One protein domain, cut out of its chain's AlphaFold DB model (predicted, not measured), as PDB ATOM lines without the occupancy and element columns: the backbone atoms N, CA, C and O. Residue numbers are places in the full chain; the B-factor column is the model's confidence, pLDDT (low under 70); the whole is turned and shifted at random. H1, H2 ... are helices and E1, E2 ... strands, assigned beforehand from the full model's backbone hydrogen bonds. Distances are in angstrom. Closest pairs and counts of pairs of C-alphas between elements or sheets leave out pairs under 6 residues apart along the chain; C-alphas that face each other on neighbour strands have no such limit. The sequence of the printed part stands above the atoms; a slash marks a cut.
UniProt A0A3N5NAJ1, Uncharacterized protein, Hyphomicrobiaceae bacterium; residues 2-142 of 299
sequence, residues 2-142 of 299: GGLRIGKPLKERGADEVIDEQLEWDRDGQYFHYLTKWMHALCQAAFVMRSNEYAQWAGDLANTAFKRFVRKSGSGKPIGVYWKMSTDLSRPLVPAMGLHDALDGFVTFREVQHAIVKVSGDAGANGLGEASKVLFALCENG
ATOM      1  N   GLY A   2     128.878  72.739  96.223       50.12
ATOM      2  CA  GLY A   2     128.394  73.824  97.079       50.12
ATOM      3  C   GLY A   2     128.623  75.137  96.342       50.12
ATOM      4  O   GLY A   2     129.744  75.386  95.906       50.12
ATOM      5  N   GLY A   3     127.569  75.912  96.103       62.62
ATOM      6  CA  GLY A   3     127.726  77.210  95.456       62.62
ATOM      7  C   GLY A   3     128.473  78.206  96.343       62.62
ATOM      8  O   GLY A   3     128.557  78.027  97.561       62.62
ATOM      9  N   LEU A   4     129.016  79.258  95.732       74.25
ATOM     10  CA  LEU A   4     129.681  80.331  96.464       74.25
ATOM     11  C   LEU A   4     128.646  81.362  96.920       74.25
ATOM     12  O   LEU A   4     127.786  81.775  96.144       74.25
ATOM     13  N   ARG A   5     128.729  81.784  98.179       83.25
ATOM     14  CA  ARG A   5     127.946  82.907  98.702       83.25
ATOM     15  C   ARG A   5     128.352  84.203  98.003       83.25
ATOM     16  O   ARG A   5     129.538  84.404  97.759       83.25
ATOM     17  N   ILE A   6     127.393  85.093  97.752       80.69
ATOM     18  CA  ILE A   6     127.696  86.448  97.256       80.69
ATOM     19  C   ILE A   6     128.091  87.408  98.388       80.69
ATOM     20  O   ILE A   6     128.511  88.526  98.120       80.69
ATOM     21  N   GLY A   7     127.954  86.978  99.650       83.38
ATOM     22  CA  GLY A   7     128.439  87.730 100.811       83.38
ATOM     23  C   GLY A   7     127.412  88.671 101.440       83.38
ATOM     24  O   GLY A   7     127.790  89.589 102.160       83.38
ATOM     25  N   LYS A   8     126.114  88.447 101.210       87.06
ATOM     26  CA  LYS A   8     125.057  89.215 101.884       87.06
ATOM     27  C   LYS A   8     125.066  88.969 103.406       87.06
ATOM     28  O   LYS A   8     125.447  87.868 103.830       87.06
ATOM     29  N   PRO A   9     124.638  89.946 104.236       87.31
ATOM     30  CA  PRO A   9     124.698  89.824 105.695       87.31
ATOM     31  C   PRO A   9     123.938  88.607 106.230       87.31
ATOM     32  O   PRO A   9     124.410  87.923 107.140       87.31
ATOM     33  N   LEU A  10     122.783  88.298 105.637       90.81
ATOM     34  CA  LEU A  10     121.963  87.158 106.022       90.81
ATOM     35  C   LEU A  10     122.217  85.971 105.093       90.81
ATOM     36  O   LEU A  10     122.512  86.116 103.907       90.81
ATOM     37  N   LYS A  11     122.076  84.759 105.635       91.88
ATOM     38  CA  LYS A  11     122.087  83.532 104.828       91.88
ATOM     39  C   LYS A  11     120.869  83.495 103.904       91.88
ATOM     40  O   LYS A  11     119.880  84.186 104.139       91.88
ATOM     41  N   GLU A  12     120.941  82.674 102.863       92.00
ATOM     42  CA  GLU A  12     119.761  82.382 102.054       92.00
ATOM     43  C   GLU A  12     118.626  81.781 102.898       92.00
ATOM     44  O   GLU A  12     118.866  81.122 103.912       92.00
ATOM     45  N   ARG A  13     117.386  81.985 102.447       92.94
ATOM     46  CA  ARG A  13     116.181  81.437 103.078       92.94
ATOM     47  C   ARG A  13     116.159  79.909 103.042       92.94
ATOM     48  O   ARG A  13     116.361  79.323 101.975       92.94
ATOM     49  N   GLY A  14     115.846  79.262 104.167       90.38
ATOM     50  CA  GLY A  14     115.589  77.818 104.222       90.38
ATOM     51  C   GLY A  14     114.417  77.381 103.327       90.38
ATOM     52  O   GLY A  14     113.558  78.185 102.977       90.38
ATOM     53  N   ALA A  15     114.362  76.106 102.931       89.00
ATOM     54  CA  ALA A  15     113.307  75.618 102.031       89.00
ATOM     55  C   ALA A  15     111.889  75.769 102.620       89.00
ATOM     56  O   ALA A  15     110.965  76.111 101.884       89.00
ATOM     57  N   ASP A  16     111.756  75.586 103.937       90.56
ATOM     58  CA  ASP A  16     110.480  75.624 104.666       90.56
ATOM     59  C   ASP A  16     110.163  77.001 105.280       90.56
ATOM     60  O   ASP A  16     109.116  77.194 105.897       90.56
ATOM     61  N   GLU A  17     111.060  77.979 105.133       90.06
ATOM     62  CA  GLU A  17     110.842  79.340 105.626       90.06
ATOM     63  C   GLU A  17     109.921  80.123 104.682       90.06
ATOM     64  O   GLU A  17     110.056  80.050 103.460       90.06
ATOM     65  N   VAL A  18     109.020  80.935 105.237       89.06
ATOM     66  CA  VAL A  18     108.126  81.807 104.457       89.06
ATOM     67  C   VAL A  18     108.927  82.921 103.774       89.06
ATOM     68  O   VAL A  18     109.894  83.434 104.336       89.06
ATOM     69  N   ILE A  19     108.542  83.281 102.546       87.81
ATOM     70  CA  ILE A  19     109.153  84.396 101.816       87.81
ATOM     71  C   ILE A  19     108.811  85.738 102.476       87.81
ATOM     72  O   ILE A  19     107.646  86.036 102.727       87.81
ATOM     73  N   ASP A  20     109.842  86.545 102.706       88.94
ATOM     74  CA  ASP A  20     109.742  87.959 103.065       88.94
ATOM     75  C   ASP A  20     110.473  88.755 101.980       88.94
ATOM     76  O   ASP A  20     111.703  88.756 101.916       88.94
ATOM     77  N   GLU A  21     109.711  89.387 101.085       83.38
ATOM     78  CA  GLU A  21     110.261  90.066  99.906       83.38
ATOM     79  C   GLU A  21     111.241  91.187 100.262       83.38
ATOM     80  O   GLU A  21     112.187  91.429  99.512       83.38
ATOM     81  N   GLN A  22     111.049  91.855 101.403       84.38
ATOM     82  CA  GLN A  22     111.930  92.934 101.830       84.38
ATOM     83  C   GLN A  22     113.250  92.370 102.360       84.38
ATOM     84  O   GLN A  22     114.320  92.862 102.006       84.38
ATOM     85  N   LEU A  23     113.183  91.285 103.131       89.56
ATOM     86  CA  LEU A  23     114.365  90.634 103.687       89.56
ATOM     87  C   LEU A  23     115.196  89.893 102.628       89.56
ATOM     88  O   LEU A  23     116.400  89.704 102.802       89.56
ATOM     89  N   GLU A  24     114.592  89.478 101.509       89.19
ATOM     90  CA  GLU A  24     115.307  88.799 100.420       89.19
ATOM     91  C   GLU A  24     116.402  89.660  99.767       89.19
ATOM     92  O   GLU A  24     117.314  89.106  99.147       89.19
ATOM     93  N   TRP A  25     116.380  90.984  99.934       85.31
ATOM     94  CA  TRP A  25     117.455  91.877  99.479       85.31
ATOM     95  C   TRP A  25     118.744  91.758 100.310       85.31
ATOM     96  O   TRP A  25     119.841  91.976  99.776       85.31
ATOM     97  N   ASP A  26     118.612  91.351 101.575       88.12
ATOM     98  CA  ASP A  26     119.703  91.201 102.549       88.12
ATOM     99  C   ASP A  26     120.135  89.744 102.752       88.12
ATOM    100  O   ASP A  26     121.117  89.470 103.448       88.12
ATOM    101  N   ARG A  27     119.411  88.797 102.143       91.62
ATOM    102  CA  ARG A  27     119.707  87.360 102.171       91.62
ATOM    103  C   ARG A  27     120.592  86.944 101.009       91.62
ATOM    104  O   ARG A  27     120.433  87.416  99.887       91.62
ATOM    105  N   ASP A  28     121.467  85.980 101.259       92.06
ATOM    106  CA  ASP A  28     122.294  85.359 100.228       92.06
ATOM    107  C   ASP A  28     121.466  84.638  99.151       92.06
ATOM    108  O   ASP A  28     120.260  84.414  99.299       92.06
ATOM    109  N   GLY A  29     122.135  84.289  98.059       93.00
ATOM    110  CA  GLY A  29     121.569  83.636  96.887       93.00
ATOM    111  C   GLY A  29     122.282  84.077  95.611       93.00
ATOM    112  O   GLY A  29     123.137  84.958  95.622       93.00
ATOM    113  N   GLN A  30     121.921  83.458  94.495       93.50
ATOM    114  CA  GLN A  30     122.443  83.793  93.175       93.50
ATOM    115  C   GLN A  30     121.402  84.595  92.398       93.50
ATOM    116  O   GLN A  30     120.266  84.147  92.236       93.50
ATOM    117  N   TYR A  31     121.794  85.766  91.901       93.00
ATOM    118  CA  TYR A  31     120.937  86.656  91.118       93.00
ATOM    119  C   TYR A  31     121.308  86.554  89.648       93.00
ATOM    120  O   TYR A  31     122.491  86.610  89.307       93.00
ATOM    121  N   PHE A  32     120.311  86.447  88.769       93.94
ATOM    122  CA  PHE A  32     120.587  86.271  87.345       93.94
ATOM    123  C   PHE A  32     121.397  87.444  86.771       93.94
ATOM    124  O   PHE A  32     122.430  87.221  86.144       93.94
ATOM    125  N   HIS A  33     121.009  88.685  87.079       91.44
ATOM    126  CA  HIS A  33     121.718  89.880  86.616       91.44
ATOM    127  C   HIS A  33     123.123  90.056  87.233       91.44
ATOM    128  O   HIS A  33     123.975  90.704  86.635       91.44
ATOM    129  N   TYR A  34     123.435  89.461  88.393       92.94
ATOM    130  CA  TYR A  34     124.825  89.443  88.888       92.94
ATOM    131  C   TYR A  34     125.681  88.482  88.068       92.94
ATOM    132  O   TYR A  34     126.819  88.797  87.721       92.94
ATOM    133  N   LEU A  35     125.123  87.324  87.702       95.69
ATOM    134  CA  LEU A  35     125.813  86.369  86.841       95.69
ATOM    135  C   LEU A  35     126.053  86.948  85.443       95.69
ATOM    136  O   LEU A  35     127.114  86.699  84.876       95.69
ATOM    137  N   THR A  36     125.141  87.763  84.905       96.62
ATOM    138  CA  THR A  36     125.382  88.447  83.624       96.62
ATOM    139  C   THR A  36     126.517  89.474  83.721       96.62
ATOM    140  O   THR A  36     127.321  89.557  82.794       96.62
ATOM    141  N   LYS A  37     126.678  90.194  84.845       95.88
ATOM    142  CA  LYS A  37     127.858  91.062  85.053       95.88
ATOM    143  C   LYS A  37     129.161  90.264  85.160       95.88
ATOM    144  O   LYS A  37     130.159  90.678  84.576       95.88
ATOM    145  N   TRP A  38     129.156  89.099  85.812       96.62
ATOM    146  CA  TRP A  38     130.323  88.202  85.824       96.62
ATOM    147  C   TRP A  38     130.677  87.679  84.431       96.62
ATOM    148  O   TRP A  38     131.847  87.679  84.060       96.62
ATOM    149  N   MET A  39     129.683  87.276  83.634       97.56
ATOM    150  CA  MET A  39     129.901  86.876  82.239       97.56
ATOM    151  C   MET A  39     130.507  88.023  81.421       97.56
ATOM    152  O   MET A  39     131.471  87.799  80.699       97.56
ATOM    153  N   HIS A  40     129.988  89.248  81.566       97.38
ATOM    154  CA  HIS A  40     130.548  90.434  80.913       97.38
ATOM    155  C   HIS A  40     132.007  90.680  81.334       97.38
ATOM    156  O   HIS A  40     132.870  90.835  80.476       97.38
ATOM    157  N   ALA A  41     132.321  90.621  82.632       96.19
ATOM    158  CA  ALA A  41     133.693  90.770  83.121       96.19
ATOM    159  C   ALA A  41     134.645  89.699  82.554       96.19
ATOM    160  O   ALA A  41     135.771  90.011  82.166       96.19
ATOM    161  N   LEU A  42     134.188  88.447  82.447       96.88
ATOM    162  CA  LEU A  42     134.945  87.363  81.815       96.88
ATOM    163  C   LEU A  42     135.150  87.607  80.311       96.88
ATOM    164  O   LEU A  42     136.249  87.385  79.807       96.88
ATOM    165  N   CYS A  43     134.143  88.115  79.596       95.75
ATOM    166  CA  CYS A  43     134.297  88.533  78.199       95.75
ATOM    167  C   CYS A  43     135.345  89.645  78.058       95.75
ATOM    168  O   CYS A  43     136.243  89.531  77.227       95.75
ATOM    169  N   GLN A  44     135.291  90.677  78.905       95.19
ATOM    170  CA  GLN A  44     136.279  91.760  78.914       95.19
ATOM    171  C   GLN A  44     137.696  91.240  79.192       95.19
ATOM    172  O   GLN A  44     138.634  91.572  78.464       95.19
ATOM    173  N   ALA A  45     137.855  90.342  80.170       94.81
ATOM    174  CA  ALA A  45     139.129  89.674  80.430       94.81
ATOM    175  C   ALA A  45     139.611  88.861  79.215       94.81
ATOM    176  O   ALA A  45     140.794  88.913  78.868       94.81
ATOM    177  N   ALA A  46     138.707  88.160  78.524       93.81
ATOM    178  CA  ALA A  46     139.029  87.425  77.305       93.81
ATOM    179  C   ALA A  46     139.535  88.350  76.187       93.81
ATOM    180  O   ALA A  46     140.528  88.017  75.540       93.81
ATOM    181  N   PHE A  47     138.913  89.518  75.981       92.19
ATOM    182  CA  PHE A  47     139.349  90.492  74.972       92.19
ATOM    183  C   PHE A  47     140.714  91.101  75.307       92.19
ATOM    184  O   PHE A  47     141.617  91.100  74.465       92.19
ATOM    185  N   VAL A  48     140.890  91.581  76.543       91.56
ATOM    186  CA  VAL A  48     142.120  92.256  76.984       91.56
ATOM    187  C   VAL A  48     143.302  91.287  77.015       91.56
ATOM    188  O   VAL A  48     144.375  91.598  76.498       91.56
ATOM    189  N   MET A  49     143.105  90.095  77.583       91.50
ATOM    190  CA  MET A  49     144.175  89.107  77.754       91.50
ATOM    191  C   MET A  49     144.321  88.155  76.563       91.50
ATOM    192  O   MET A  49     145.252  87.354  76.540       91.50
ATOM    193  N   ARG A  50     143.416  88.220  75.575       89.75
ATOM    194  CA  ARG A  50     143.341  87.288  74.432       89.75
ATOM    195  C   ARG A  50     143.319  85.822  74.863       89.75
ATOM    196  O   ARG A  50     143.951  84.970  74.239       89.75
ATOM    197  N   SER A  51     142.612  85.537  75.951       90.62
ATOM    198  CA  SER A  51     142.572  84.204  76.546       90.62
ATOM    199  C   SER A  51     141.254  83.503  76.238       90.62
ATOM    200  O   SER A  51     140.172  83.977  76.587       90.62
ATOM    201  N   ASN A  52     141.371  82.337  75.598       91.19
ATOM    202  CA  ASN A  52     140.249  81.438  75.339       91.19
ATOM    203  C   ASN A  52     139.609  80.924  76.630       91.19
ATOM    204  O   ASN A  52     138.414  80.649  76.643       91.19
ATOM    205  N   GLU A  53     140.387  80.812  77.704       94.00
ATOM    206  CA  GLU A  53     139.930  80.280  78.985       94.00
ATOM    207  C   GLU A  53     138.832  81.159  79.595       94.00
ATOM    208  O   GLU A  53     137.764  80.654  79.935       94.00
ATOM    209  N   TYR A  54     139.015  82.485  79.622       95.69
ATOM    210  CA  TYR A  54     137.979  83.393  80.131       95.69
ATOM    211  C   TYR A  54     136.708  83.369  79.272       95.69
ATOM    212  O   TYR A  54     135.602  83.382  79.812       95.69
ATOM    213  N   ALA A  55     136.844  83.277  77.944       93.62
ATOM    214  CA  ALA A  55     135.692  83.158  77.050       93.62
ATOM    215  C   ALA A  55     134.927  81.839  77.280       93.62
ATOM    216  O   ALA A  55     133.694  81.828  77.279       93.62
ATOM    217  N   GLN A  56     135.645  80.737  77.525       93.06
ATOM    218  CA  GLN A  56     135.052  79.443  77.872       93.06
ATOM    219  C   GLN A  56     134.335  79.497  79.223       93.06
ATOM    220  O   GLN A  56     133.176  79.095  79.298       93.06
ATOM    221  N   TRP A  57     134.949  80.081  80.257       95.81
ATOM    222  CA  TRP A  57     134.299  80.264  81.560       95.81
ATOM    223  C   TRP A  57     133.029  81.107  81.462       95.81
ATOM    224  O   TRP A  57     132.025  80.774  82.093       95.81
ATOM    225  N   ALA A  58     133.026  82.156  80.633       95.88
ATOM    226  CA  ALA A  58     131.823  82.943  80.376       95.88
ATOM    227  C   ALA A  58     130.720  82.089  79.717       95.88
ATOM    228  O   ALA A  58     129.553  82.171  80.107       95.88
ATOM    229  N   GLY A  59     131.090  81.222  78.767       94.75
ATOM    230  CA  GLY A  59     130.198  80.254  78.121       94.75
ATOM    231  C   GLY A  59     129.620  79.206  79.074       94.75
ATOM    232  O   GLY A  59     128.413  78.947  79.053       94.75
ATOM    233  N   ASP A  60     130.451  78.628  79.937       94.25
ATOM    234  CA  ASP A  60     130.038  77.640  80.938       94.25
ATOM    235  C   ASP A  60     129.114  78.255  81.990       94.25
ATOM    236  O   ASP A  60     128.090  77.660  82.364       94.25
ATOM    237  N   LEU A  61     129.431  79.481  82.417       95.50
ATOM    238  CA  LEU A  61     128.603  80.258  83.326       95.50
ATOM    239  C   LEU A  61     127.243  80.570  82.694       95.50
ATOM    240  O   LEU A  61     126.215  80.317  83.320       95.50
ATOM    241  N   ALA A  62     127.219  81.039  81.443       96.00
ATOM    242  CA  ALA A  62     125.991  81.305  80.693       96.00
ATOM    243  C   ALA A  62     125.111  80.051  80.562       96.00
ATOM    244  O   ALA A  62     123.925  80.074  80.904       96.00
ATOM    245  N   ASN A  63     125.694  78.923  80.152       94.19
ATOM    246  CA  ASN A  63     124.976  77.656  80.015       94.19
ATOM    247  C   ASN A  63     124.388  77.172  81.344       94.19
ATOM    248  O   ASN A  63     123.235  76.730  81.398       94.19
ATOM    249  N   THR A  64     125.174  77.240  82.419       94.31
ATOM    250  CA  THR A  64     124.743  76.803  83.749       94.31
ATOM    251  C   THR A  64     123.656  77.719  84.296       94.31
ATOM    252  O   THR A  64     122.611  77.228  84.729       94.31
ATOM    253  N   ALA A  65     123.857  79.036  84.215       94.31
ATOM    254  CA  ALA A  65     122.889  80.027  84.657       94.31
ATOM    255  C   ALA A  65     121.557  79.846  83.919       94.31
ATOM    256  O   ALA A  65     120.530  79.647  84.559       94.31
ATOM    257  N   PHE A  66     121.549  79.786  82.586       95.12
ATOM    258  CA  PHE A  66     120.295  79.628  81.846       95.12
ATOM    259  C   PHE A  66     119.532  78.353  82.231       95.12
ATOM    260  O   PHE A  66     118.335  78.412  82.515       95.12
ATOM    261  N   LYS A  67     120.218  77.202  82.300       94.69
ATOM    262  CA  LYS A  67     119.587  75.918  82.655       94.69
ATOM    263  C   LYS A  67     118.932  75.940  84.037       94.69
ATOM    264  O   LYS A  67     117.933  75.251  84.229       94.69
ATOM    265  N   ARG A  68     119.502  76.685  84.987       95.06
ATOM    266  CA  ARG A  68     119.028  76.748  86.377       95.06
ATOM    267  C   ARG A  68     117.998  77.848  86.611       95.06
ATOM    268  O   ARG A  68     117.073  77.642  87.386       95.06
ATOM    269  N   PHE A  69     118.138  78.981  85.934       95.75
ATOM    270  CA  PHE A  69     117.294  80.154  86.144       95.75
ATOM    271  C   PHE A  69     116.056  80.190  85.245       95.75
ATOM    272  O   PHE A  69     115.117  80.914  85.563       95.75
ATOM    273  N   VAL A  70     116.003  79.439  84.138       95.19
ATOM    274  CA  VAL A  70     114.827  79.465  83.256       95.19
ATOM    275  C   VAL A  70     113.573  78.962  83.981       95.19
ATOM    276  O   VAL A  70     113.488  77.816  84.424       95.19
ATOM    277  N   ARG A  71     112.554  79.819  84.053       93.75
ATOM    278  CA  ARG A  71     111.240  79.494  84.607       93.75
ATOM    279  C   ARG A  71     110.344  78.966  83.495       93.75
ATOM    280  O   ARG A  71     110.188  79.608  82.452       93.75
ATOM    281  N   LYS A  72     109.725  77.807  83.717       93.62
ATOM    282  CA  LYS A  72     108.840  77.146  82.747       93.62
ATOM    283  C   LYS A  72     107.401  77.089  83.260       93.62
ATOM    284  O   LYS A  72     107.178  76.974  84.461       93.62
ATOM    285  N   SER A  73     106.431  77.176  82.353       92.88
ATOM    286  CA  SER A  73     105.023  76.886  82.643       92.88
ATOM    287  C   SER A  73     104.819  75.392  82.925       92.88
ATOM    288  O   SER A  73     105.699  74.575  82.650       92.88
ATOM    289  N   GLY A  74     103.616  75.004  83.368       90.50
ATOM    290  CA  GLY A  74     103.243  73.589  83.507       90.50
ATOM    291  C   GLY A  74     103.334  72.780  82.201       90.50
ATOM    292  O   GLY A  74     103.522  71.572  82.243       90.50
ATOM    293  N   SER A  75     103.275  73.441  81.038       91.88
ATOM    294  CA  SER A  75     103.492  72.823  79.720       91.88
ATOM    295  C   SER A  75     104.966  72.747  79.295       91.88
ATOM    296  O   SER A  75     105.263  72.321  78.182       91.88
ATOM    297  N   GLY A  76     105.902  73.193  80.140       91.50
ATOM    298  CA  GLY A  76     107.339  73.200  79.853       91.50
ATOM    299  C   GLY A  76     107.827  74.384  79.007       91.50
ATOM    300  O   GLY A  76     109.030  74.494  78.759       91.50
ATOM    301  N   LYS A  77     106.935  75.294  78.593       92.25
ATOM    302  CA  LYS A  77     107.294  76.497  77.829       92.25
ATOM    303  C   LYS A  77     108.052  77.487  78.728       92.25
ATOM    304  O   LYS A  77     107.565  77.772  79.820       92.25
ATOM    305  N   PRO A  78     109.191  78.058  78.296       92.31
ATOM    306  CA  PRO A  78     109.833  79.156  79.016       92.31
ATOM    307  C   PRO A  78     108.910  80.378  79.133       92.31
ATOM    308  O   PRO A  78     108.341  80.826  78.137       92.31
ATOM    309  N   ILE A  79     108.759  80.906  80.348       91.62
ATOM    310  CA  ILE A  79     107.887  82.049  80.686       91.62
ATOM    311  C   ILE A  79     108.614  83.135  81.497       91.62
ATOM    312  O   ILE A  79     107.985  84.005  82.097       91.62
ATOM    313  N   GLY A  80     109.935  83.045  81.601       91.62
ATOM    314  CA  GLY A  80     110.765  84.023  82.292       91.62
ATOM    315  C   GLY A  80     112.052  83.405  82.812       91.62
ATOM    316  O   GLY A  80     112.338  82.229  82.576       91.62
ATOM    317  N   VAL A  81     112.787  84.201  83.569       93.31
ATOM    318  CA  VAL A  81     113.916  83.765  84.389       93.31
ATOM    319  C   VAL A  81     113.601  84.072  85.848       93.31
ATOM    320  O   VAL A  81     112.896  85.037  86.139       93.31
ATOM    321  N   TYR A  82     114.044  83.215  86.762       94.06
ATOM    322  CA  TYR A  82     113.964  83.496  88.189       94.06
ATOM    323  C   TYR A  82     114.868  84.680  88.526       94.06
ATOM    324  O   TYR A  82     115.992  84.759  88.044       94.06
ATOM    325  N   TRP A  83     114.401  85.584  89.376       91.06
ATOM    326  CA  TRP A  83     115.201  86.718  89.824       91.06
ATOM    327  C   TRP A  83     116.347  86.248  90.725       91.06
ATOM    328  O   TRP A  83     117.497  86.661  90.559       91.06
ATOM    329  N   LYS A  84     116.035  85.324  91.646       92.38
ATOM    330  CA  LYS A  84     116.966  84.821  92.659       92.38
ATOM    331  C   LYS A  84     116.822  83.315  92.870       92.38
ATOM    332  O   LYS A  84     115.730  82.811  93.150       92.38
ATOM    333  N   MET A  85     117.944  82.612  92.786       94.25
ATOM    334  CA  MET A  85     118.102  81.187  93.076       94.25
ATOM    335  C   MET A  85     118.906  80.996  94.360       94.25
ATOM    336  O   MET A  85     119.594  81.908  94.819       94.25
ATOM    337  N   SER A  86     118.848  79.799  94.931       94.06
ATOM    338  CA  SER A  86     119.743  79.422  96.019       94.06
ATOM    339  C   SER A  86     121.208  79.454  95.601       94.06
ATOM    340  O   SER A  86     121.535  79.359  94.418       94.06
ATOM    341  N   THR A  87     122.102  79.556  96.579       92.50
ATOM    342  CA  THR A  87     123.551  79.549  96.414       92.50
ATOM    343  C   THR A  87     124.005  78.370  95.550       92.50
ATOM    344  O   THR A  87     124.794  78.558  94.632       92.50
ATOM    345  N   ASP A  88     123.462  77.172  95.776       91.75
ATOM    346  CA  ASP A  88     123.762  75.950  95.013       91.75
ATOM    347  C   ASP A  88     122.934  75.767  93.722       91.75
ATOM    348  O   ASP A  88     123.047  74.737  93.053       91.75
ATOM    349  N   LEU A  89     122.100  76.752  93.369       92.94
ATOM    350  CA  LEU A  89     121.208  76.761  92.205       92.94
ATOM    351  C   LEU A  89     120.168  75.624  92.174       92.94
ATOM    352  O   LEU A  89     119.620  75.317  91.110       92.94
ATOM    353  N   SER A  90     119.895  74.978  93.310       92.44
ATOM    354  CA  SER A  90     118.956  73.853  93.395       92.44
ATOM    355  C   SER A  90     117.485  74.276  93.409       92.44
ATOM    356  O   SER A  90     116.640  73.509  92.947       92.44
ATOM    357  N   ARG A  91     117.165  75.482  93.901       92.62
ATOM    358  CA  ARG A  91     115.779  75.958  94.051       92.62
ATOM    359  C   ARG A  91     115.634  77.470  93.826       92.62
ATOM    360  O   ARG A  91     116.569  78.217  94.124       92.62
ATOM    361  N   PRO A  92     114.465  77.946  93.364       93.00
ATOM    362  CA  PRO A  92     114.162  79.372  93.338       93.00
ATOM    363  C   PRO A  92     113.927  79.901  94.758       93.00
ATOM    364  O   PRO A  92     113.178  79.309  95.536       93.00
ATOM    365  N   LEU A  93     114.546  81.037  95.083       90.62
ATOM    366  CA  LEU A  93     114.287  81.769  96.328       90.62
ATOM    367  C   LEU A  93     113.198  82.816  96.132       90.62
ATOM    368  O   LEU A  93     112.324  82.941  96.990       90.62
ATOM    369  N   VAL A  94     113.218  83.498  94.982       87.38
ATOM    370  CA  VAL A  94     112.188  84.462  94.592       87.38
ATOM    371  C   VAL A  94     111.679  84.117  93.191       87.38
ATOM    372  O   VAL A  94     112.410  84.287  92.210       87.38
ATOM    373  N   PRO A  95     110.432  83.625  93.064       77.81
ATOM    374  CA  PRO A  95     109.892  83.118  91.807       77.81
ATOM    375  C   PRO A  95     109.364  84.222  90.870       77.81
ATOM    376  O   PRO A  95     108.516  83.945  90.021       77.81
ATOM    377  N   ALA A  96     109.851  85.458  91.010       80.19
ATOM    378  CA  ALA A  96     109.581  86.589  90.119       80.19
ATOM    379  C   ALA A  96     110.702  86.743  89.077       80.19
ATOM    380  O   ALA A  96     111.699  86.031  89.139       80.19
ATOM    381  N   MET A  97     110.525  87.649  88.119       75.44
ATOM    382  CA  MET A  97     111.548  88.036  87.143       75.44
ATOM    383  C   MET A  97     111.856  89.517  87.359       75.44
ATOM    384  O   MET A  97     110.915  90.302  87.497       75.44
ATOM    385  N   GLY A  98     113.132  89.898  87.392       77.75
ATOM    386  CA  GLY A  98     113.523  91.302  87.348       77.75
ATOM    387  C   GLY A  98     113.097  91.938  86.026       77.75
ATOM    388  O   GLY A  98     113.003  91.260  85.000       77.75
ATOM    389  N   LEU A  99     112.828  93.244  86.042       83.31
ATOM    390  CA  LEU A  99     112.267  93.961  84.891       83.31
ATOM    391  C   LEU A  99     113.097  93.770  83.609       83.31
ATOM    392  O   LEU A  99     112.536  93.595  82.528       83.31
ATOM    393  N   HIS A 100     114.426  93.769  83.741       93.50
ATOM    394  CA  HIS A 100     115.363  93.714  82.615       93.50
ATOM    395  C   HIS A 100     116.126  92.385  82.505       93.50
ATOM    396  O   HIS A 100     116.861  92.205  81.542       93.50
ATOM    397  N   ASP A 101     115.896  91.410  83.398       93.44
ATOM    398  CA  ASP A 101     116.721  90.188  83.493       93.44
ATOM    399  C   ASP A 101     116.812  89.414  82.159       93.44
ATOM    400  O   ASP A 101     117.862  88.875  81.803       93.44
ATOM    401  N   ALA A 102     115.716  89.344  81.392       94.56
ATOM    402  CA  ALA A 102     115.713  88.657  80.098       94.56
ATOM    403  C   ALA A 102     116.552  89.394  79.037       94.56
ATOM    404  O   ALA A 102     117.221  88.740  78.231       94.56
ATOM    405  N   LEU A 103     116.531  90.732  79.059       96.62
ATOM    406  CA  LEU A 103     117.328  91.588  78.180       96.62
ATOM    407  C   LEU A 103     118.812  91.487  78.543       96.62
ATOM    408  O   LEU A 103     119.614  91.158  77.666       96.62
ATOM    409  N   ASP A 104     119.142  91.649  79.829       95.69
ATOM    410  CA  ASP A 104     120.492  91.483  80.378       95.69
ATOM    411  C   ASP A 104     121.086  90.139  79.933       95.69
ATOM    412  O   ASP A 104     122.211  90.066  79.428       95.69
ATOM    413  N   GLY A 105     120.308  89.061  80.089       96.31
ATOM    414  CA  GLY A 105     120.699  87.717  79.679       96.31
ATOM    415  C   GLY A 105     120.919  87.603  78.176       96.31
ATOM    416  O   GLY A 105     121.954  87.095  77.748       96.31
ATOM    417  N   PHE A 106     119.967  88.073  77.366       96.75
ATOM    418  CA  PHE A 106     120.073  88.001  75.910       96.75
ATOM    419  C   PHE A 106     121.320  88.733  75.397       96.75
ATOM    420  O   PHE A 106     122.127  88.132  74.685       96.75
ATOM    421  N   VAL A 107     121.501  90.001  75.776       96.94
ATOM    422  CA  VAL A 107     122.622  90.833  75.313       96.94
ATOM    423  C   VAL A 107     123.955  90.250  75.775       96.94
ATOM    424  O   VAL A 107     124.883  90.118  74.978       96.94
ATOM    425  N   THR A 108     124.034  89.796  77.027       97.50
ATOM    426  CA  THR A 108     125.249  89.164  77.554       97.50
ATOM    427  C   THR A 108     125.556  87.846  76.843       97.50
ATOM    428  O   THR A 108     126.712  87.556  76.556       97.50
ATOM    429  N   PHE A 109     124.551  87.050  76.466       96.19
ATOM    430  CA  PHE A 109     124.794  85.811  75.720       96.19
ATOM    431  C   PHE A 109     125.306  86.105  74.311       96.19
ATOM    432  O   PHE A 109     126.172  85.385  73.816       96.19
ATOM    433  N   ARG A 110     124.826  87.181  73.670       94.44
ATOM    434  CA  ARG A 110     125.391  87.662  72.401       94.44
ATOM    435  C   ARG A 110     126.859  88.064  72.565       94.44
ATOM    436  O   ARG A 110     127.671  87.705  71.715       94.44
ATOM    437  N   GLU A 111     127.204  88.732  73.663       95.62
ATOM    438  CA  GLU A 111     128.583  89.114  73.990       95.62
ATOM    439  C   GLU A 111     129.483  87.887  74.201       95.62
ATOM    440  O   GLU A 111     130.547  87.798  73.595       95.62
ATOM    441  N   VAL A 112     129.031  86.896  74.975       95.44
ATOM    442  CA  VAL A 112     129.758  85.633  75.194       95.44
ATOM    443  C   VAL A 112     129.991  84.895  73.876       95.44
ATOM    444  O   VAL A 112     131.099  84.436  73.598       95.44
ATOM    445  N   GLN A 113     128.967  84.810  73.023       93.00
ATOM    446  CA  GLN A 113     129.108  84.218  71.693       93.00
ATOM    447  C   GLN A 113     130.152  84.961  70.851       93.00
ATOM    448  O   GLN A 113     130.960  84.320  70.178       93.00
ATOM    449  N   HIS A 114     130.153  86.294  70.907       92.50
ATOM    450  CA  HIS A 114     131.136  87.117  70.214       92.50
ATOM    451  C   HIS A 114     132.557  86.888  70.745       92.50
ATOM    452  O   HIS A 114     133.460  86.656  69.944       92.50
ATOM    453  N   ALA A 115     132.751  86.869  72.067       92.81
ATOM    454  CA  ALA A 115     134.049  86.625  72.696       92.81
ATOM    455  C   ALA A 115     134.647  85.271  72.286       92.81
ATOM    456  O   ALA A 115     135.804  85.202  71.871       92.81
ATOM    457  N   ILE A 116     133.845  84.204  72.308       90.88
ATOM    458  CA  ILE A 116     134.288  82.858  71.914       90.88
ATOM    459  C   ILE A 116     134.718  82.829  70.442       90.88
ATOM    460  O   ILE A 116     135.812  82.360  70.127       90.88
ATOM    461  N   VAL A 117     133.908  83.395  69.539       89.88
ATOM    462  CA  VAL A 117     134.264  83.489  68.112       89.88
ATOM    463  C   VAL A 117     135.541  84.304  67.920       89.88
ATOM    464  O   VAL A 117     136.402  83.923  67.131       89.88
ATOM    465  N   LYS A 118     135.679  85.420  68.640       88.94
ATOM    466  CA  LYS A 118     136.792  86.354  68.481       88.94
ATOM    467  C   LYS A 118     138.128  85.760  68.919       88.94
ATOM    468  O   LYS A 118     139.120  85.956  68.220       88.94
ATOM    469  N   VAL A 119     138.162  85.077  70.064       87.62
ATOM    470  CA  VAL A 119     139.418  84.584  70.653       87.62
ATOM    471  C   VAL A 119     139.744  83.164  70.177       87.62
ATOM    472  O   VAL A 119     140.905  82.871  69.893       87.62
ATOM    473  N   SER A 120     138.737  82.294  70.014       81.38
ATOM    474  CA  SER A 120     138.947  80.885  69.639       81.38
ATOM    475  C   SER A 120     138.795  80.605  68.141       81.38
ATOM    476  O   SER A 120     139.258  79.569  67.673       81.38
ATOM    477  N   GLY A 121     138.131  81.482  67.380       75.81
ATOM    478  CA  GLY A 121     137.824  81.262  65.960       75.81
ATOM    479  C   GLY A 121     136.739  80.208  65.691       75.81
ATOM    480  O   GLY A 121     136.372  79.999  64.537       75.81
ATOM    481  N   ASP A 122     136.206  79.561  66.732       69.38
ATOM    482  CA  ASP A 122     135.201  78.503  66.625       69.38
ATOM    483  C   ASP A 122     133.793  79.036  66.928       69.38
ATOM    484  O   ASP A 122     133.435  79.333  68.069       69.38
ATOM    485  N   ALA A 123     132.967  79.138  65.886       58.03
ATOM    486  CA  ALA A 123     131.568  79.544  66.001       58.03
ATOM    487  C   ALA A 123     130.631  78.435  66.521       58.03
ATOM    488  O   ALA A 123     129.482  78.725  66.859       58.03
ATOM    489  N   GLY A 124     131.086  77.178  66.577       53.12
ATOM    490  CA  GLY A 124     130.277  76.007  66.922       53.12
ATOM    491  C   GLY A 124     130.303  75.595  68.398       53.12
ATOM    492  O   GLY A 124     129.450  74.812  68.814       53.12
ATOM    493  N   ALA A 125     131.232  76.112  69.205       52.88
ATOM    494  CA  ALA A 125     131.609  75.476  70.473       52.88
ATOM    495  C   ALA A 125     130.710  75.743  71.700       52.88
ATOM    496  O   ALA A 125     130.848  75.041  72.697       52.88
ATOM    497  N   ASN A 126     129.809  76.735  71.699       62.88
ATOM    498  CA  ASN A 126     129.266  77.236  72.979       62.88
ATOM    499  C   ASN A 126     127.851  76.783  73.371       62.88
ATOM    500  O   ASN A 126     127.450  77.007  74.510       62.88
ATOM    501  N   GLY A 127     127.071  76.163  72.478       71.38
ATOM    502  CA  GLY A 127     125.732  75.646  72.810       71.38
ATOM    503  C   GLY A 127     124.687  76.693  73.251       71.38
ATOM    504  O   GLY A 127     123.572  76.317  73.608       71.38
ATOM    505  N   LEU A 128     124.995  77.997  73.191       87.75
ATOM    506  CA  LEU A 128     124.116  79.064  73.695       87.75
ATOM    507  C   LEU A 128     122.985  79.441  72.730       87.75
ATOM    508  O   LEU A 128     122.068  80.157  73.118       87.75
ATOM    509  N   GLY A 129     123.012  78.961  71.482       87.94
ATOM    510  CA  GLY A 129     122.071  79.379  70.436       87.94
ATOM    511  C   GLY A 129     120.594  79.237  70.821       87.94
ATOM    512  O   GLY A 129     119.819  80.172  70.629       87.94
ATOM    513  N   GLU A 130     120.199  78.102  71.403       89.94
ATOM    514  CA  GLU A 130     118.815  77.889  71.853       89.94
ATOM    515  C   GLU A 130     118.463  78.746  73.073       89.94
ATOM    516  O   GLU A 130     117.378  79.326  73.130       89.94
ATOM    517  N   ALA A 131     119.391  78.899  74.018       93.44
ATOM    518  CA  ALA A 131     119.188  79.751  75.185       93.44
ATOM    519  C   ALA A 131     119.000  81.226  74.788       93.44
ATOM    520  O   ALA A 131     118.049  81.869  75.236       93.44
ATOM    521  N   SER A 132     119.827  81.734  73.869       93.50
ATOM    522  CA  SER A 132     119.704  83.086  73.317       93.50
ATOM    523  C   SER A 132     118.371  83.293  72.597       93.50
ATOM    524  O   SER A 132     117.748  84.336  72.773       93.50
ATOM    525  N   LYS A 133     117.886  82.306  71.825       93.69
ATOM    526  CA  LYS A 133     116.560  82.381  71.181       93.69
ATOM    527  C   LYS A 133     115.433  82.486  72.207       93.69
ATOM    528  O   LYS A 133     114.502  83.260  72.000       93.69
ATOM    529  N   VAL A 134     115.515  81.726  73.301       95.38
ATOM    530  CA  VAL A 134     114.524  81.776  74.383       95.38
ATOM    531  C   VAL A 134     114.538  83.136  75.079       95.38
ATOM    532  O   VAL A 134     113.479  83.739  75.225       95.38
ATOM    533  N   LEU A 135     115.712  83.642  75.469       95.69
ATOM    534  CA  LEU A 135     115.833  84.957  76.113       95.69
ATOM    535  C   LEU A 135     115.348  86.077  75.184       95.69
ATOM    536  O   LEU A 135     114.587  86.941  75.612       95.69
ATOM    537  N   PHE A 136     115.683  86.008  73.893       95.56
ATOM    538  CA  PHE A 136     115.176  86.955  72.903       95.56
ATOM    539  C   PHE A 136     113.646  86.922  72.794       95.56
ATOM    540  O   PHE A 136     113.012  87.971  72.766       95.56
ATOM    541  N   ALA A 137     113.037  85.731  72.770       94.69
ATOM    542  CA  ALA A 137     111.580  85.592  72.725       94.69
ATOM    543  C   ALA A 137     110.897  86.196  73.967       94.69
ATOM    544  O   ALA A 137     109.813  86.767  73.860       94.69
ATOM    545  N   LEU A 138     111.538  86.117  75.140       93.56
ATOM    546  CA  LEU A 138     111.060  86.781  76.357       93.56
ATOM    547  C   LEU A 138     111.139  88.315  76.262       93.56
ATOM    548  O   LEU A 138     110.364  88.997  76.928       93.56
ATOM    549  N   CYS A 139     112.010  88.860  75.408       94.25
ATOM    550  CA  CYS A 139     112.140  90.302  75.189       94.25
ATOM    551  C   CYS A 139     111.077  90.886  74.242       94.25
ATOM    552  O   CYS A 139     110.868  92.096  74.245       94.25
ATOM    553  N   GLU A 140     110.392  90.081  73.420       85.88
ATOM    554  CA  GLU A 140     109.533  90.606  72.339       85.88
ATOM    555  C   GLU A 140     108.341  91.444  72.824       85.88
ATOM    556  O   GLU A 140     107.854  92.288  72.076       85.88
ATOM    557  N   ASN A 141     107.912  91.251  74.074       78.94
ATOM    558  CA  ASN A 141     106.820  92.000  74.702       78.94
ATOM    559  C   ASN A 141     107.281  92.803  75.931       78.94
ATOM    560  O   ASN A 141     106.466  93.128  76.794       78.94
ATOM    561  N   GLY A 142     108.585  93.067  76.055       82.88
ATOM    562  CA  GLY A 142     109.134  93.765  77.212       82.88
ATOM    563  C   GLY A 142     108.657  95.215  77.297       82.88
ATOM    564  O   GLY A 142     108.727  95.966  76.325       82.88
TER     565      GLY A 142
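This is residues 2 to 142 of the 299 residues of an uncharacterized protein of Hyphomicrobiaceae bacterium (UniProt A0A3N5NAJ1). Three long helices, H1, H2 and H3, form an up-and-down bundle, and a shorter fourth helix, H4, folds back on the first half of H3. Beyond the end of the bundle where H1 begins, H2 ends and H3 begins lie a small two-strand hairpin, E1 and E2, beside H4, the short strand E3, and much of a long stretch of loop, residues 2 to 31. The printed part has 141 residues with four named helices and three named strands, in the order H1 H2 E1 E2 E3 H3 H4; the one sheet has the order E1 - E2 and is antiparallel. The class is mostly helix, and the whole is compact, with a radius of gyration of the C-alphas of 15.6 A and spans of 49 by 34 by 23 A.

Residues 2 to 31 hold no named element; C-alpha 2 is at (128.394, 73.824, 97.079). H1 follows as residues 32 to 49, 25.6 A from first to last C-alpha, with C-alpha 32 at (120.587, 86.271, 87.345). H2, residues 52 to 69, is 25.4 A long. E1 is residues 70 to 72, 6.4 A long, and E2 is residues 78 to 81, 8.2 A long. E3, residues 92 to 94, measures 5.6 A. H3, residues 101 to 120, is the longest helix by residues and spans 27.8 A. H4, residues 129 to 139, spans 15.5 A and ends with C-alpha 139 at (112.140, 90.302, 75.189).

H1, H2 and H3 form a bundle, up and down, each running against the one before it in the chain. H1 and H2 form a helical hairpin and touch, at a shallow tilt of 11 degrees, opposite ways; their closest C-alphas, those of Met 39 and Ala 58, are 4.8 A apart. H3 touches H1 at a shallow tilt of 21 degrees, the same way, with the closest C-alphas, of Cys 43 and Ala 115, 5.8 A apart. H3 also touches H2, opposite ways at a shallow tilt of 28 degrees, and there the closest C-alphas are those of Ala 55 and Ile 116, 5.3 A. H3 and H4 form a second helical hairpin at a shallow tilt of 30 degrees, opposite ways; H3 touches H4 with residues 102 to 110 alone, and the closest C-alphas are those of Phe 106 and Leu 135, 5.2 A. H2 and H4 are close but not clearly touching, with the C-alphas of Phe 66 and Ala 131 closest at 6.8 A. H1 and H4 are apart. In all four helices every O i to N i+4 pair is within hydrogen-bond range. E1 and E2 form a hairpin of antiparallel strands, their directions 142 degrees apart. N 71 and O 80 are within hydrogen-bond range at 2.8 A, and so are N 79 and O 71 at 2.9 A. The closest C-alphas of E2 and H4 are those of Gly 80 and Leu 138, 6.6 A. E3 pairs with no named strand, but residues 92 to 94 of E3 pair antiparallel with residues 84 to 85, which pair antiparallel with residues 30 to 31.

The two C-alphas farthest apart are those of Val 18 and Gly 121, 48.6 A, and the first and last printed C-alphas, of Gly 2 and Gly 142, are 34.1 A apart. The printed part has no cut. No link between named elements is long; those from H1 to H2, H2 to E1 and E1 to E2 are tight. The mean pLDDT of the printed part is 89.7, and the model's confidence is under 70 at residues 2 to 3 and 122 to 126.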